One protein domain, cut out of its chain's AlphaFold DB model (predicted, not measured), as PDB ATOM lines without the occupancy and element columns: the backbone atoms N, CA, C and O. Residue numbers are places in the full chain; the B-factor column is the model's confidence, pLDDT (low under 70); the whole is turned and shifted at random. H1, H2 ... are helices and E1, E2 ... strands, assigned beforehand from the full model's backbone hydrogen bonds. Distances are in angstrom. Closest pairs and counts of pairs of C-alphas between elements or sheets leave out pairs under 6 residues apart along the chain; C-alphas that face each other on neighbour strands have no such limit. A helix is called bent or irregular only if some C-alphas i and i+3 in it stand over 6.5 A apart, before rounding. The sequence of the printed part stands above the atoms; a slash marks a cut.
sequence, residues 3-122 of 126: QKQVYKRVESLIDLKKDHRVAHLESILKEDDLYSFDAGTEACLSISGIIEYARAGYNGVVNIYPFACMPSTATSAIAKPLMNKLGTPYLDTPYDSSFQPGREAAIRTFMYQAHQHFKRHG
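This is residues 3 to 122 of the 126 residues of an uncharacterized protein of Desulfobacteraceae bacterium 4484_190.2 (UniProt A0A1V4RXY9). A pair of parallel strands, E1 and E2, has helix H4 packed over both of them and helix H3 next to H4 near E1, while the long helix H5 passes E2 away from H3 and H4. H2 crosses H3 on the side away from the strands, and the short helix H1 is held off from the rest by an arm, residues 8 to 15 sticking out. The printed part has 120 residues, with five named helices and two named strands in the order H1, H2, H3, E1, H4, E2, H5; it is mostly helix. It is compact, with a radius of gyration of the C-alphas of 15.6 A and spans of 38 by 37 by 35 A.

H1 is residues 3 to 11, beginning at C-alpha 3 (51.594, 94.341, 89.476). H2 is residues 22 to 32, 16.5 A long. H3, residues 43 to 55, measures 18.3 A. E1 is residues 61 to 66, beginning at C-alpha 61 (59.632, 116.596, 99.899). H4, residues 70 to 86, is 24.3 A long, with a kink of 30 degrees near residue 78; it is neither bent nor irregular, but only just: C-alphas 78 and 81 are 6.2 A apart. E2 is residues 90 to 95. H5, residues 103 to 121, is 26.4 A long and ends at C-alpha 121 (60.430, 119.103, 114.359).

E1 and E2 are parallel at 16 degrees; N 63 and O 91, 2.8 A, and N 93 and O 63, 2.9 A, are within hydrogen-bond range. E1, H4 and E2 form a strand-helix-strand unit, two parallel neighbour strands with a helix between, and its crossover is right-handed. The closest C-alphas of H4 and E2 are those of Met 83 and Tyr 90, 6.4 A apart. H3 and H4 touch, closest at the C-alphas of Ala 43 and Pro 71, 4.9 A, at a shallow tilt of 22 degrees, the same way. H2 and H3 touch, closest at the C-alphas of Leu 25 and Ser 48, 5.2 A, about perpendicular at 75 degrees. The closest C-alphas of E2 and H5 are those of Leu 91 and Phe 110, 6.6 A apart. H4 and H5 are apart, and so are H1 and H2. Each O i to N i+4 pair is within hydrogen-bond range in H1, H3 and H5; in H2 it is 6 of 7 and in H4 12 of 13.

The C-alphas of Gln 5 and Lys 85 are the two farthest apart, at 40.2 A. The printed part has no cut and no long link. Residues 8 to 15 stand free, of which 8 to 11 belong to H1. Mean pLDDT of the printed part is 89.6, and no printed residue is under 70.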
ATOM      1  N   GLN A   3      51.304  93.243  88.544       83.25
ATOM      2  CA  GLN A   3      51.594  94.341  89.476       83.25
ATOM      3  C   GLN A   3      51.611  93.881  90.943       83.25
ATOM      4  O   GLN A   3      52.593  94.108  91.637       83.25
ATOM      5  N   LYS A   4      50.592  93.143  91.408       84.19
ATOM      6  CA  LYS A   4      50.530  92.656  92.803       84.19
ATOM      7  C   LYS A   4      51.705  91.740  93.167       84.19
ATOM      8  O   LYS A   4      52.155  91.748  94.306       84.19
ATOM      9  N   GLN A   5      52.203  90.954  92.210       87.69
ATOM     10  CA  GLN A   5      53.373  90.094  92.418       87.69
ATOM     11  C   GLN A   5      54.658  90.918  92.565       87.69
ATOM     12  O   GLN A   5      55.500  90.580  93.393       87.69
ATOM     13  N   VAL A   6      54.789  92.002  91.792       87.88
ATOM     14  CA  VAL A   6      55.911  92.942  91.909       87.88
ATOM     15  C   VAL A   6      55.869  93.656  93.257       87.88
ATOM     16  O   VAL A   6      56.852  93.579  93.985       87.88
ATOM     17  N   TYR A   7      54.735  94.255  93.637       84.69
ATOM     18  CA  TYR A   7      54.591  94.941  94.929       84.69
ATOM     19  C   TYR A   7      54.933  94.017  96.100       84.69
ATOM     20  O   TYR A   7      55.794  94.357  96.898       84.69
ATOM     21  N   LYS A   8      54.388  92.792  96.125       86.69
ATOM     22  CA  LYS A   8      54.686  91.810  97.179       86.69
ATOM     23  C   LYS A   8      56.181  91.483  97.297       86.69
ATOM     24  O   LYS A   8      56.678  91.231  98.390       86.69
ATOM     25  N   ARG A   9      56.906  91.455  96.174       89.06
ATOM     26  CA  ARG A   9      58.355  91.219  96.170       89.06
ATOM     27  C   ARG A   9      59.119  92.437  96.686       89.06
ATOM     28  O   ARG A   9      60.070  92.259  97.436       89.06
ATOM     29  N   VAL A  10      58.718  93.648  96.310       88.31
ATOM     30  CA  VAL A  10      59.399  94.873  96.756       88.31
ATOM     31  C   VAL A  10      59.120  95.157  98.235       88.31
ATOM     32  O   VAL A  10      60.053  95.487  98.953       88.31
ATOM     33  N   GLU A  11      57.898  94.918  98.716       87.31
ATOM     34  CA  GLU A  11      57.523  95.049 100.136       87.31
ATOM     35  C   GLU A  11      58.373  94.160 101.062       87.31
ATOM     36  O   GLU A  11      58.600  94.509 102.213       87.31
ATOM     37  N   SER A  12      58.885  93.022 100.573       86.44
ATOM     38  CA  SER A  12      59.816  92.186 101.354       86.44
ATOM     39  C   SER A  12      61.245  92.734 101.443       86.44
ATOM     40  O   SER A  12      62.041  92.230 102.229       86.44
ATOM     41  N   LEU A  13      61.585  93.727 100.617       90.81
ATOM     42  CA  LEU A  13      62.932  94.293 100.500       90.81
ATOM     43  C   LEU A  13      63.015  95.725 101.032       90.81
ATOM     44  O   LEU A  13      64.092  96.168 101.419       90.81
ATOM     45  N   ILE A  14      61.903  96.458 100.999       87.06
ATOM     46  CA  ILE A  14      61.821  97.874 101.349       87.06
ATOM     47  C   ILE A  14      60.508  98.091 102.098       87.06
ATOM     48  O   ILE A  14      59.455  97.660 101.627       87.06
ATOM     49  N   ASP A  15      60.573  98.796 103.227       79.56
ATOM     50  CA  ASP A  15      59.379  99.282 103.917       79.56
ATOM     51  C   ASP A  15      58.722 100.388 103.079       79.56
ATOM     52  O   ASP A  15      59.107 101.560 103.112       79.56
ATOM     53  N   LEU A  16      57.784  99.977 102.227       75.69
ATOM     54  CA  LEU A  16      57.015 100.867 101.373       75.69
ATOM     55  C   LEU A  16      55.712 101.235 102.069       75.69
ATOM     56  O   LEU A  16      54.854 100.388 102.333       75.69
ATOM     57  N   LYS A  17      55.513 102.535 102.290       74.38
ATOM     58  CA  LYS A  17      54.224 103.044 102.746       74.38
ATOM     59  C   LYS A  17      53.175 102.823 101.655       74.38
ATOM     60  O   LYS A  17      53.434 103.070 100.480       74.38
ATOM     61  N   LYS A  18      51.993 102.344 102.048       76.19
ATOM     62  CA  LYS A  18      50.885 102.080 101.118       76.19
ATOM     63  C   LYS A  18      50.374 103.371 100.481       76.19
ATOM     64  O   LYS A  18      50.341 104.409 101.140       76.19
ATOM     65  N   ASP A  19      49.901 103.252  99.243       75.44
ATOM     66  CA  ASP A  19      49.293 104.356  98.503       75.44
ATOM     67  C   ASP A  19      48.090 104.949  99.254       75.44
ATOM     68  O   ASP A  19      47.281 104.236  99.864       75.44
ATOM     69  N   HIS A  20      47.948 106.272  99.176       80.69
ATOM     70  CA  HIS A  20      46.781 106.968  99.702       80.69
ATOM     71  C   HIS A  20      45.541 106.641  98.861       80.69
ATOM     72  O   HIS A  20      45.598 106.531  97.635       80.69
ATOM     73  N   ARG A  21      44.379 106.516  99.512       84.19
ATOM     74  CA  ARG A  21      43.106 106.413  98.782       84.19
ATOM     75  C   ARG A  21      42.848 107.731  98.055       84.19
ATOM     76  O   ARG A  21      42.895 108.779  98.689       84.19
ATOM     77  N   VAL A  22      42.483 107.680  96.774       83.12
ATOM     78  CA  VAL A  22      42.208 108.887  95.968       83.12
ATOM     79  C   VAL A  22      41.149 109.786  96.618       83.12
ATOM     80  O   VAL A  22      41.344 110.990  96.692       83.12
ATOM     81  N   ALA A  23      40.094 109.205  97.194       84.19
ATOM     82  CA  ALA A  23      39.063 109.967  97.907       84.19
ATOM     83  C   ALA A  23      39.610 110.783  99.100       84.19
ATOM     84  O   ALA A  23      39.099 111.856  99.393       84.19
ATOM     85  N   HIS A  24      40.655 110.288  99.778       85.88
ATOM     86  CA  HIS A  24      41.330 111.019 100.865       85.88
ATOM     87  C   HIS A  24      42.165 112.182 100.321       85.88
ATOM     88  O   HIS A  24      42.170 113.276 100.874       85.88
ATOM     89  N   LEU A  25      42.849 111.960  99.202       84.88
ATOM     90  CA  LEU A  25      43.620 112.998  98.524       84.88
ATOM     91  C   LEU A  25      42.724 114.129  97.994       84.88
ATOM     92  O   LEU A  25      43.077 115.301  98.088       84.88
ATOM     93  N   GLU A  26      41.537 113.784  97.498       84.00
ATOM     94  CA  GLU A  26      40.531 114.749  97.062       84.00
ATOM     95  C   GLU A  26      40.006 115.617  98.209       84.00
ATOM     96  O   GLU A  26      39.883 116.831  98.040       84.00
ATOM     97  N   SER A  27      39.748 115.038  99.389       85.31
ATOM     98  CA  SER A  27      39.324 115.834 100.546       85.31
ATOM     99  C   SER A  27      40.380 116.855 100.971       85.31
ATOM    100  O   SER A  27      40.017 117.984 101.275       85.31
ATOM    101  N   ILE A  28      41.672 116.510 100.900       85.69
ATOM    102  CA  ILE A  28      42.764 117.439 101.236       85.69
ATOM    103  C   ILE A  28      42.764 118.657 100.307       85.69
ATOM    104  O   ILE A  28      42.933 119.781 100.771       85.69
ATOM    105  N   LEU A  29      42.564 118.462  98.999       84.56
ATOM    106  CA  LEU A  29      42.533 119.593  98.061       84.56
ATOM    107  C   LEU A  29      41.315 120.493  98.272       84.56
ATOM    108  O   LEU A  29      41.425 121.704  98.094       84.56
ATOM    109  N   LYS A  30      40.175 119.907  98.659       84.44
ATOM    110  CA  LYS A  30      38.930 120.634  98.941       84.44
ATOM    111  C   LYS A  30      39.001 121.475 100.215       84.44
ATOM    112  O   LYS A  30      38.330 122.496 100.282       84.44
ATOM    113  N   GLU A  31      39.779 121.062 101.215       83.81
ATOM    114  CA  GLU A  31      39.934 121.814 102.472       83.81
ATOM    115  C   GLU A  31      40.537 123.204 102.252       83.81
ATOM    116  O   GLU A  31      40.065 124.177 102.835       83.81
ATOM    117  N   ASP A  32      41.568 123.284 101.408       75.50
ATOM    118  CA  ASP A  32      42.331 124.512 101.166       75.50
ATOM    119  C   ASP A  32      41.973 125.184  99.814       75.50
ATOM    120  O   ASP A  32      42.574 126.200  99.464       75.50
ATOM    121  N   ASP A  33      41.020 124.616  99.057       82.81
ATOM    122  CA  ASP A  33      40.577 125.040  97.709       82.81
ATOM    123  C   ASP A  33      41.744 125.356  96.748       82.81
ATOM    124  O   ASP A  33      41.766 126.351  96.024       82.81
ATOM    125  N   LEU A  34      42.782 124.514  96.785       79.06
ATOM    126  CA  LEU A  34      44.059 124.785  96.108       79.06
ATOM    127  C   LEU A  34      44.076 124.352  94.641       79.06
ATOM    128  O   LEU A  34      44.836 124.899  93.842       79.06
ATOM    129  N   TYR A  35      43.320 123.305  94.306       83.12
ATOM    130  CA  TYR A  35      43.302 122.698  92.979       83.12
ATOM    131  C   TYR A  35      42.081 121.785  92.809       83.12
ATOM    132  O   TYR A  35      41.607 121.206  93.785       83.12
ATOM    133  N   SER A  36      41.605 121.603  91.572       80.00
ATOM    134  CA  SER A  36      40.472 120.715  91.273       80.00
ATOM    135  C   SER A  36      40.912 119.442  90.549       80.00
ATOM    136  O   SER A  36      41.755 119.478  89.653       80.00
ATOM    137  N   PHE A  37      40.280 118.317  90.895       79.94
ATOM    138  CA  PHE A  37      40.382 117.064  90.139       79.94
ATOM    139  C   PHE A  37      39.792 117.182  88.722       79.94
ATOM    140  O   PHE A  37      40.180 116.413  87.842       79.94
ATOM    141  N   ASP A  38      38.933 118.174  88.471       79.50
ATOM    142  CA  ASP A  38      38.341 118.441  87.153       79.50
ATOM    143  C   ASP A  38      39.375 118.933  86.130       79.50
ATOM    144  O   ASP A  38      39.190 118.763  84.926       79.50
ATOM    145  N   ALA A  39      40.491 119.506  86.598       75.88
ATOM    146  CA  ALA A  39      41.613 119.887  85.739       75.88
ATOM    147  C   ALA A  39      42.352 118.662  85.153       75.88
ATOM    148  O   ALA A  39      43.159 118.809  84.234       75.88
ATOM    149  N   GLY A  40      42.057 117.454  85.654       71.88
ATOM    150  CA  GLY A  40      42.658 116.197  85.221       71.88
ATOM    151  C   GLY A  40      44.143 116.071  85.576       71.88
ATOM    152  O   GLY A  40      44.695 116.864  86.338       71.88
ATOM    153  N   THR A  41      44.805 115.077  84.971       81.75
ATOM    154  CA  THR A  41      46.244 114.762  85.127       81.75
ATOM    155  C   THR A  41      46.667 114.313  86.534       81.75
ATOM    156  O   THR A  41      45.858 114.175  87.446       81.75
ATOM    157  N   GLU A  42      47.959 114.050  86.713       87.56
ATOM    158  CA  GLU A  42      48.559 113.594  87.966       87.56
ATOM    159  C   GLU A  42      48.769 114.723  88.991       87.56
ATOM    160  O   GLU A  42      49.045 114.438  90.157       87.56
ATOM    161  N   ALA A  43      48.612 115.996  88.602       90.25
ATOM    162  CA  ALA A  43      48.896 117.144  89.469       90.25
ATOM    163  C   ALA A  43      48.054 117.140  90.755       90.25
ATOM    164  O   ALA A  43      48.573 117.422  91.835       90.25
ATOM    165  N   CYS A  44      46.776 116.754  90.673       89.81
ATOM    166  CA  CYS A  44      45.906 116.653  91.846       89.81
ATOM    167  C   CYS A  44      46.424 115.617  92.860       89.81
ATOM    168  O   CYS A  44      46.427 115.878  94.065       89.81
ATOM    169  N   LEU A  45      46.941 114.479  92.390       90.25
ATOM    170  CA  LEU A  45      47.522 113.430  93.233       90.25
ATOM    171  C   LEU A  45      48.862 113.872  93.831       90.25
ATOM    172  O   LEU A  45      49.126 113.620  95.006       90.25
ATOM    173  N   SER A  46      49.701 114.554  93.049       92.06
ATOM    174  CA  SER A  46      50.992 115.049  93.525       92.06
ATOM    175  C   SER A  46      50.836 116.143  94.581       92.06
ATOM    176  O   SER A  46      51.447 116.040  95.642       92.06
ATOM    177  N   ILE A  47      49.997 117.159  94.347       93.06
ATOM    178  CA  ILE A  47      49.798 118.272  95.294       93.06
ATOM    179  C   ILE A  47      49.249 117.748  96.624       93.06
ATOM    180  O   ILE A  47      49.812 118.031  97.681       93.06
ATOM    181  N   SER A  48      48.189 116.938  96.576       91.56
ATOM    182  CA  SER A  48      47.582 116.350  97.776       91.56
ATOM    183  C   SER A  48      48.544 115.427  98.530       91.56
ATOM    184  O   SER A  48      48.626 115.511  99.753       91.56
ATOM    185  N   GLY A  49      49.327 114.605  97.823       91.81
ATOM    186  CA  GLY A  49      50.356 113.760  98.431       91.81
ATOM    187  C   GLY A  49      51.454 114.567  99.129       91.81
ATOM    188  O   GLY A  49      51.831 114.250 100.254       91.81
ATOM    189  N   ILE A  50      51.927 115.652  98.507       93.81
ATOM    190  CA  ILE A  50      52.920 116.556  99.108       93.81
ATOM    191  C   ILE A  50      52.376 117.174 100.408       93.81
ATOM    192  O   ILE A  50      53.089 117.217 101.413       93.81
ATOM    193  N   ILE A  51      51.114 117.619 100.411       92.12
ATOM    194  CA  ILE A  51      50.453 118.177 101.601       92.12
ATOM    195  C   ILE A  51      50.349 117.133 102.707       92.12
ATOM    196  O   ILE A  51      50.693 117.413 103.855       92.12
ATOM    197  N   GLU A  52      49.907 115.926 102.368       91.00
ATOM    198  CA  GLU A  52      49.785 114.821 103.315       91.00
ATOM    199  C   GLU A  52      51.144 114.465 103.933       91.00
ATOM    200  O   GLU A  52      51.230 114.278 105.144       91.00
ATOM    201  N   TYR A  53      52.228 114.446 103.149       91.06
ATOM    202  CA  TYR A  53      53.574 114.236 103.688       91.06
ATOM    203  C   TYR A  53      54.003 115.361 104.633       91.06
ATOM    204  O   TYR A  53      54.515 115.086 105.719       91.06
ATOM    205  N   ALA A  54      53.755 116.623 104.285       91.56
ATOM    206  CA  ALA A  54      54.050 117.730 105.191       91.56
ATOM    207  C   ALA A  54      53.259 117.605 106.510       91.56
ATOM    208  O   ALA A  54      53.838 117.694 107.594       91.56
ATOM    209  N   ARG A  55      51.954 117.302 106.435       89.25
ATOM    210  CA  ARG A  55      51.069 117.109 107.601       89.25
ATOM    211  C   ARG A  55      51.443 115.879 108.436       89.25
ATOM    212  O   ARG A  55      51.333 115.912 109.658       89.25
ATOM    213  N   ALA A  56      51.939 114.819 107.802       88.62
ATOM    214  CA  ALA A  56      52.411 113.605 108.469       88.62
ATOM    215  C   ALA A  56      53.790 113.767 109.144       88.62
ATOM    216  O   ALA A  56      54.300 112.805 109.720       88.62
ATOM    217  N   GLY A  57      54.392 114.962 109.100       89.19
ATOM    218  CA  GLY A  57      55.630 115.283 109.813       89.19
ATOM    219  C   GLY A  57      56.911 114.884 109.079       89.19
ATOM    220  O   GLY A  57      57.979 114.851 109.696       89.19
ATOM    221  N   TYR A  58      56.835 114.599 107.774       92.12
ATOM    222  CA  TYR A  58      58.035 114.389 106.963       92.12
ATOM    223  C   TYR A  58      58.880 115.667 106.930       92.12
ATOM    224  O   TYR A  58      58.378 116.785 107.029       92.12
ATOM    225  N   ASN A  59      60.201 115.517 106.824       95.00
ATOM    226  CA  ASN A  59      61.129 116.648 106.978       95.00
ATOM    227  C   ASN A  59      61.614 117.248 105.663       95.00
ATOM    228  O   ASN A  59      62.468 118.129 105.666       95.00
ATOM    229  N   GLY A  60      61.064 116.782 104.553       95.44
ATOM    230  CA  GLY A  60      61.283 117.366 103.249       95.44
ATOM    231  C   GLY A  60      60.579 116.563 102.170       95.44
ATOM    232  O   GLY A  60      60.330 115.369 102.342       95.44
ATOM    233  N   VAL A  61      60.269 117.222 101.059       96.00
ATOM    234  CA  VAL A  61      59.632 116.596  99.899       96.00
ATOM    235  C   VAL A  61      60.393 116.973  98.631       96.00
ATOM    236  O   VAL A  61      60.788 118.124  98.452       96.00
ATOM    237  N   VAL A  62      60.613 115.996  97.750       96.44
ATOM    238  CA  VAL A  62      61.278 116.202  96.458       96.44
ATOM    239  C   VAL A  62      60.312 115.831  95.342       96.44
ATOM    240  O   VAL A  62      59.844 114.696  95.283       96.44
ATOM    241  N   ASN A  63      60.028 116.778  94.454       95.06
ATOM    242  CA  ASN A  63      59.215 116.567  93.262       95.06
ATOM    243  C   ASN A  63      60.129 116.269  92.067       95.06
ATOM    244  O   ASN A  63      60.781 117.170  91.539       95.06
ATOM    245  N   ILE A  64      60.185 114.996  91.670       93.56
ATOM    246  CA  ILE A  64      61.044 114.475  90.597       93.56
ATOM    247  C   ILE A  64      60.205 114.268  89.338       93.56
ATOM    248  O   ILE A  64      59.213 113.543  89.378       93.56
ATOM    249  N   TYR A  65      60.610 114.855  88.210       93.38
ATOM    250  CA  TYR A  65      59.832 114.768  86.970       93.38
ATOM    251  C   TYR A  65      60.685 114.963  85.709       93.38
ATOM    252  O   TYR A  65      61.747 115.581  85.776       93.38
ATOM    253  N   PRO A  66      60.263 114.457  84.534       91.75
ATOM    254  CA  PRO A  66      60.950 114.752  83.282       91.75
ATOM    255  C   PRO A  66      60.773 116.225  82.889       91.75
ATOM    256  O   PRO A  66      59.744 116.842  83.174       91.75
ATOM    257  N   PHE A  67      61.766 116.807  82.220       87.31
ATOM    258  CA  PHE A  67      61.679 118.182  81.729       87.31
ATOM    259  C   PHE A  67      60.468 118.363  80.802       87.31
ATOM    260  O   PHE A  67      60.109 117.459  80.052       87.31
ATOM    261  N   ALA A  68      59.833 119.535  80.880       86.31
ATOM    262  CA  ALA A  68      58.576 119.860  80.202       86.31
ATOM    263  C   ALA A  68      57.345 119.018  80.620       86.31
ATOM    264  O   ALA A  68      56.320 119.046  79.940       86.31
ATOM    265  N   CYS A  69      57.385 118.323  81.765       91.69
ATOM    266  CA  CYS A  69      56.191 117.718  82.357       91.69
ATOM    267  C   CYS A  69      55.227 118.807  82.867       91.69
ATOM    268  O   CYS A  69      55.447 119.411  83.923       91.69
ATOM    269  N   MET A  70      54.153 119.071  82.119       92.19
ATOM    270  CA  MET A  70      53.144 120.074  82.476       92.19
ATOM    271  C   MET A  70      52.470 119.793  83.838       92.19
ATOM    272  O   MET A  70      52.445 120.719  84.651       92.19
ATOM    273  N   PRO A  71      52.011 118.562  84.162       91.50
ATOM    274  CA  PRO A  71      51.412 118.276  85.471       91.50
ATOM    275  C   PRO A  71      52.355 118.570  86.644       91.50
ATOM    276  O   PRO A  71      51.959 119.161  87.650       91.50
ATOM    277  N   SER A  72      53.636 118.224  86.505       91.44
ATOM    278  CA  SER A  72      54.637 118.499  87.538       91.44
ATOM    279  C   SER A  72      54.984 119.980  87.627       91.44
ATOM    280  O   SER A  72      55.215 120.471  88.722       91.44
ATOM    281  N   THR A  73      54.950 120.712  86.512       92.69
ATOM    282  CA  THR A  73      55.137 122.171  86.511       92.69
ATOM    283  C   THR A  73      53.997 122.874  87.254       92.69
ATOM    284  O   THR A  73      54.247 123.753  88.078       92.69
ATOM    285  N   ALA A  74      52.749 122.448  87.019       92.44
ATOM    286  CA  ALA A  74      51.585 122.924  87.769       92.44
ATOM    287  C   ALA A  74      51.700 122.579  89.264       92.44
ATOM    288  O   ALA A  74      51.488 123.438  90.119       92.44
ATOM    289  N   THR A  75      52.132 121.352  89.570       94.19
ATOM    290  CA  THR A  75      52.420 120.911  90.943       94.19
ATOM    291  C   THR A  75      53.452 121.816  91.610       94.19
ATOM    292  O   THR A  75      53.183 122.323  92.693       94.19
ATOM    293  N   SER A  76      54.594 122.093  90.973       94.62
ATOM    294  CA  SER A  76      55.645 122.962  91.518       94.62
ATOM    295  C   SER A  76      55.146 124.375  91.823       94.62
ATOM    296  O   SER A  76      55.488 124.934  92.867       94.62
ATOM    297  N   ALA A  77      54.320 124.950  90.942       93.50
ATOM    298  CA  ALA A  77      53.775 126.296  91.117       93.50
ATOM    299  C   ALA A  77      52.890 126.424  92.370       93.50
ATOM    300  O   ALA A  77      52.886 127.476  93.008       93.50
ATOM    301  N   ILE A  78      52.186 125.350  92.746       92.69
ATOM    302  CA  ILE A  78      51.280 125.310  93.904       92.69
ATOM    303  C   ILE A  78      52.003 124.808  95.162       92.69
ATOM    304  O   ILE A  78      51.908 125.413  96.230       92.69
ATOM    305  N   ALA A  79      52.766 123.722  95.048       93.81
ATOM    306  CA  ALA A  79      53.430 123.079  96.173       93.81
ATOM    307  C   ALA A  79      54.514 123.969  96.789       93.81
ATOM    308  O   ALA A  79      54.603 124.072  98.008       93.81
ATOM    309  N   LYS A  80      55.315 124.667  95.976       94.69
ATOM    310  CA  LYS A  80      56.427 125.490  96.472       94.69
ATOM    311  C   LYS A  80      55.999 126.596  97.456       94.69
ATOM    312  O   LYS A  80      56.573 126.648  98.547       94.69
ATOM    313  N   PRO A  81      55.017 127.473  97.155       94.12
ATOM    314  CA  PRO A  81      54.555 128.465  98.129       94.12
ATOM    315  C   PRO A  81      53.886 127.823  99.352       94.12
ATOM    316  O   PRO A  81      54.039 128.327 100.464       94.12
ATOM    317  N   LEU A  82      53.197 126.694  99.176       92.75
ATOM    318  CA  LEU A  82      52.547 125.984 100.273       92.75
ATOM    319  C   LEU A  82      53.556 125.379 101.255       92.75
ATOM    320  O   LEU A  82      53.420 125.553 102.462       92.75
ATOM    321  N   MET A  83      54.604 124.733 100.747       94.81
ATOM    322  CA  MET A  83      55.684 124.181 101.566       94.81
ATOM    323  C   MET A  83      56.438 125.284 102.313       94.81
ATOM    324  O   MET A  83      56.719 125.132 103.499       94.81
ATOM    325  N   ASN A  84      56.655 126.441 101.676       94.19
ATOM    326  CA  ASN A  84      57.202 127.617 102.358       94.19
ATOM    327  C   ASN A  84      56.303 128.086 103.515       94.19
ATOM    328  O   ASN A  84      56.818 128.415 104.581       94.19
ATOM    329  N   LYS A  85      54.973 128.088 103.334       92.56
ATOM    330  CA  LYS A  85      54.005 128.448 104.387       92.56
ATOM    331  C   LYS A  85      53.998 127.435 105.537       92.56
ATOM    332  O   LYS A  85      53.901 127.837 106.692       92.56
ATOM    333  N   LEU A  86      54.117 126.143 105.228       91.12
ATOM    334  CA  LEU A  86      54.202 125.066 106.221       91.12
ATOM    335  C   LEU A  86      55.593 124.952 106.870       91.12
ATOM    336  O   LEU A  86      55.757 124.220 107.843       91.12
ATOM    337  N   GLY A  87      56.597 125.664 106.350       93.38
ATOM    338  CA  GLY A  87      57.982 125.585 106.813       93.38
ATOM    339  C   GLY A  87      58.687 124.275 106.446       93.38
ATOM    340  O   GLY A  87      59.774 124.011 106.959       93.38
ATOM    341  N   THR A  88      58.101 123.458 105.566       95.88
ATOM    342  CA  THR A  88      58.643 122.161 105.150       95.88
ATOM    343  C   THR A  88      59.621 122.338 103.980       95.88
ATOM    344  O   THR A  88      59.263 122.952 102.976       95.88
ATOM    345  N   PRO A  89      60.853 121.801 104.053       97.31
ATOM    346  CA  PRO A  89      61.805 121.839 102.942       97.31
ATOM    347  C   PRO A  89      61.263 121.176 101.671       97.31
ATOM    348  O   PRO A  89      60.706 120.080 101.716       97.31
ATOM    349  N   TYR A  90      61.470 121.815 100.521       97.44
ATOM    350  CA  TYR A  90      60.944 121.354  99.237       97.44
ATOM    351  C   TYR A  90      61.950 121.567  98.103       97.44
ATOM    352  O   TYR A  90      62.603 122.612  98.044       97.44
ATOM    353  N   LEU A  91      62.067 120.593  97.197       97.19
ATOM    354  CA  LEU A  91      62.955 120.655  96.035       97.19
ATOM    355  C   LEU A  91      62.259 120.124  94.775       97.19
ATOM    356  O   LEU A  91      61.795 118.988  94.753       97.19
ATOM    357  N   ASP A  92      62.266 120.915  93.705       95.44
ATOM    358  CA  ASP A  92      61.903 120.461  92.360       95.44
ATOM    359  C   ASP A  92      63.146 119.968  91.613       95.44
ATOM    360  O   ASP A  92      64.179 120.644  91.597       95.44
ATOM    361  N   THR A  93      63.043 118.813  90.958       94.00
ATOM    362  CA  THR A  93      64.121 118.231  90.152       94.00
ATOM    363  C   THR A  93      63.601 117.800  88.771       94.00
ATOM    364  O   THR A  93      63.204 116.648  88.572       94.00
ATOM    365  N   PRO A  94      63.592 118.716  87.783       93.12
ATOM    366  CA  PRO A  94      63.326 118.362  86.392       93.12
ATOM    367  C   PRO A  94      64.521 117.614  85.778       93.12
ATOM    368  O   PRO A  94      65.656 118.063  85.919       93.12
ATOM    369  N   TYR A  95      64.288 116.526  85.041       91.75
ATOM    370  CA  TYR A  95      65.331 115.739  84.365       91.75
ATOM    371  C   TYR A  95      65.117 115.688  82.847       91.75
ATOM    372  O   TYR A  95      64.084 115.228  82.371       91.75
ATOM    373  N   ASP A  96      66.119 116.098  82.075       90.81
ATOM    374  CA  ASP A  96      66.161 116.039  80.602       90.81
ATOM    375  C   ASP A  96      67.285 115.123  80.079       90.81
ATOM    376  O   ASP A  96      67.694 115.218  78.925       90.81
ATOM    377  N   SER A  97      67.820 114.250  80.941       88.81
ATOM    378  CA  SER A  97      69.010 113.416  80.686       88.81
ATOM    379  C   SER A  97      70.305 114.193  80.403       88.81
ATOM    380  O   SER A  97      71.332 113.575  80.128       88.81
ATOM    381  N   SER A  98      70.300 115.523  80.513       90.00
ATOM    382  CA  SER A  98      71.493 116.350  80.359       90.00
ATOM    383  C   SER A  98      72.218 116.565  81.693       90.00
ATOM    384  O   SER A  98      71.700 116.296  82.789       90.00
ATOM    385  N   PHE A  99      73.455 117.063  81.613       88.62
ATOM    386  CA  PHE A  99      74.147 117.592  82.781       88.62
ATOM    387  C   PHE A  99      73.550 118.952  83.156       88.62
ATOM    388  O   PHE A  99      73.467 119.853  82.330       88.62
ATOM    389  N   GLN A 100      73.186 119.111  84.429       85.56
ATOM    390  CA  GLN A 100      72.581 120.342  84.942       85.56
ATOM    391  C   GLN A 100      73.540 120.962  85.958       85.56
ATOM    392  O   GLN A 100      73.657 120.436  87.075       85.56
ATOM    393  N   PRO A 101      74.239 122.049  85.590       85.56
ATOM    394  CA  PRO A 101      75.092 122.777  86.514       85.56
ATOM    395  C   PRO A 101      74.294 123.202  87.754       85.56
ATOM    396  O   PRO A 101      73.198 123.743  87.644       85.56
ATOM    397  N   GLY A 102      74.824 122.930  88.947       90.69
ATOM    398  CA  GLY A 102      74.194 123.316  90.216       90.69
ATOM    399  C   GLY A 102      73.237 122.290  90.833       90.69
ATOM    400  O   GLY A 102      72.868 122.463  91.992       90.69
ATOM    401  N   ARG A 103      72.903 121.188  90.146       91.44
ATOM    402  CA  ARG A 103      72.053 120.116  90.711       91.44
ATOM    403  C   ARG A 103      72.604 119.568  92.027       91.44
ATOM    404  O   ARG A 103      71.883 119.474  93.013       91.44
ATOM    405  N   GLU A 104      73.898 119.268  92.047       93.44
ATOM    406  CA  GLU A 104      74.590 118.767  93.237       93.44
ATOM    407  C   GLU A 104      74.513 119.764  94.404       93.44
ATOM    408  O   GLU A 104      74.259 119.381  95.545       93.44
ATOM    409  N   ALA A 105      74.678 121.058  94.120       96.19
ATOM    410  CA  ALA A 105      74.561 122.104  95.129       96.19
ATOM    411  C   ALA A 105      73.123 122.205  95.663       96.19
ATOM    412  O   ALA A 105      72.932 122.233  96.875       96.19
ATOM    413  N   ALA A 106      72.115 122.178  94.783       95.81
ATOM    414  CA  ALA A 106      70.706 122.217  95.168       95.81
ATOM    415  C   ALA A 106      70.319 121.029  96.065       95.81
ATOM    416  O   ALA A 106      69.676 121.224  97.097       95.81
ATOM    417  N   ILE A 107      70.776 119.817  95.727       96.19
ATOM    418  CA  ILE A 107      70.562 118.618  96.549       96.19
ATOM    419  C   ILE A 107      71.231 118.779  97.917       96.19
ATOM    420  O   ILE A 107      70.595 118.539  98.940       96.19
ATOM    421  N   ARG A 108      72.491 119.230  97.973       97.38
ATOM    422  CA  ARG A 108      73.199 119.456  99.247       97.38
ATOM    423  C   ARG A 108      72.493 120.486 100.123       97.38
ATOM    424  O   ARG A 108      72.349 120.265 101.325       97.38
ATOM    425  N   THR A 109      72.022 121.583  99.533       97.56
ATOM    426  CA  THR A 109      71.246 122.607 100.241       97.56
ATOM    427  C   THR A 109      69.928 122.045 100.764       97.56
ATOM    428  O   THR A 109      69.615 122.254 101.935       97.56
ATOM    429  N   PHE A 110      69.189 121.288  99.948       98.06
ATOM    430  CA  PHE A 110      67.954 120.632 100.377       98.06
ATOM    431  C   PHE A 110      68.204 119.662 101.535       98.06
ATOM    432  O   PHE A 110      67.532 119.748 102.558       98.06
ATOM    433  N   MET A 111      69.214 118.794 101.429       97.94
ATOM    434  CA  MET A 111      69.557 117.844 102.493       97.94
ATOM    435  C   MET A 111      69.937 118.555 103.793       97.94
ATOM    436  O   MET A 111      69.538 118.125 104.875       97.94
ATOM    437  N   TYR A 112      70.662 119.674 103.703       98.06
ATOM    438  CA  TYR A 112      70.942 120.505 104.867       98.06
ATOM    439  C   TYR A 112      69.650 121.060 105.484       98.06
ATOM    440  O   TYR A 112      69.453 120.922 106.691       98.06
ATOM    441  N   GLN A 113      68.751 121.641 104.681       97.00
ATOM    442  CA  GLN A 113      67.467 122.176 105.151       97.00
ATOM    443  C   GLN A 113      66.588 121.094 105.790       97.00
ATOM    444  O   GLN A 113      66.069 121.307 106.884       97.00
ATOM    445  N   ALA A 114      66.482 119.922 105.160       97.12
ATOM    446  CA  ALA A 114      65.749 118.769 105.673       97.12
ATOM    447  C   ALA A 114      66.300 118.294 107.023       97.12
ATOM    448  O   ALA A 114      65.541 118.069 107.964       97.12
ATOM    449  N   HIS A 115      67.627 118.233 107.168       96.62
ATOM    450  CA  HIS A 115      68.265 117.881 108.438       96.62
ATOM    451  C   HIS A 115      68.011 118.917 109.536       96.62
ATOM    452  O   HIS A 115      67.744 118.558 110.683       96.62
ATOM    453  N   GLN A 116      68.065 120.214 109.213       96.62
ATOM    454  CA  GLN A 116      67.723 121.262 110.181       96.62
ATOM    455  C   GLN A 116      66.247 121.198 110.583       96.62
ATOM    456  O   GLN A 116      65.930 121.362 111.761       96.62
ATOM    457  N   HIS A 117      65.353 120.927 109.632       96.06
ATOM    458  CA  HIS A 117      63.934 120.733 109.906       96.06
ATOM    459  C   HIS A 117      63.709 119.520 110.819       96.06
ATOM    460  O   HIS A 117      63.020 119.644 111.829       96.06
ATOM    461  N   PHE A 118      64.353 118.381 110.545       95.25
ATOM    462  CA  PHE A 118      64.311 117.199 111.413       95.25
ATOM    463  C   PHE A 118      64.824 117.495 112.826       95.25
ATOM    464  O   PHE A 118      64.185 117.131 113.803       95.25
ATOM    465  N   LYS A 119      65.932 118.227 112.980       94.31
ATOM    466  CA  LYS A 119      66.432 118.606 114.314       94.31
ATOM    467  C   LYS A 119      65.438 119.438 115.130       94.31
ATOM    468  O   LYS A 119      65.482 119.383 116.356       94.31
ATOM    469  N   ARG A 120      64.592 120.235 114.468       91.94
ATOM    470  CA  ARG A 120      63.610 121.128 115.107       91.94
ATOM    471  C   ARG A 120      62.256 120.459 115.349       91.94
ATOM    472  O   ARG A 120      61.645 120.715 116.379       91.94
ATOM    473  N   HIS A 121      61.797 119.641 114.404       89.38
ATOM    474  CA  HIS A 121      60.430 119.103 114.359       89.38
ATOM    475  C   HIS A 121      60.363 117.572 114.393       89.38
ATOM    476  O   HIS A 121      59.286 117.005 114.551       89.38
ATOM    477  N   GLY A 122      61.495 116.893 114.225       80.88
ATOM    478  CA  GLY A 122      61.585 115.440 114.262       80.88
ATOM    479  C   GLY A 122      61.307 114.894 115.657       80.88
ATOM    480  O   GLY A 122      61.711 115.469 116.671       80.88
TER     481      GLY A 122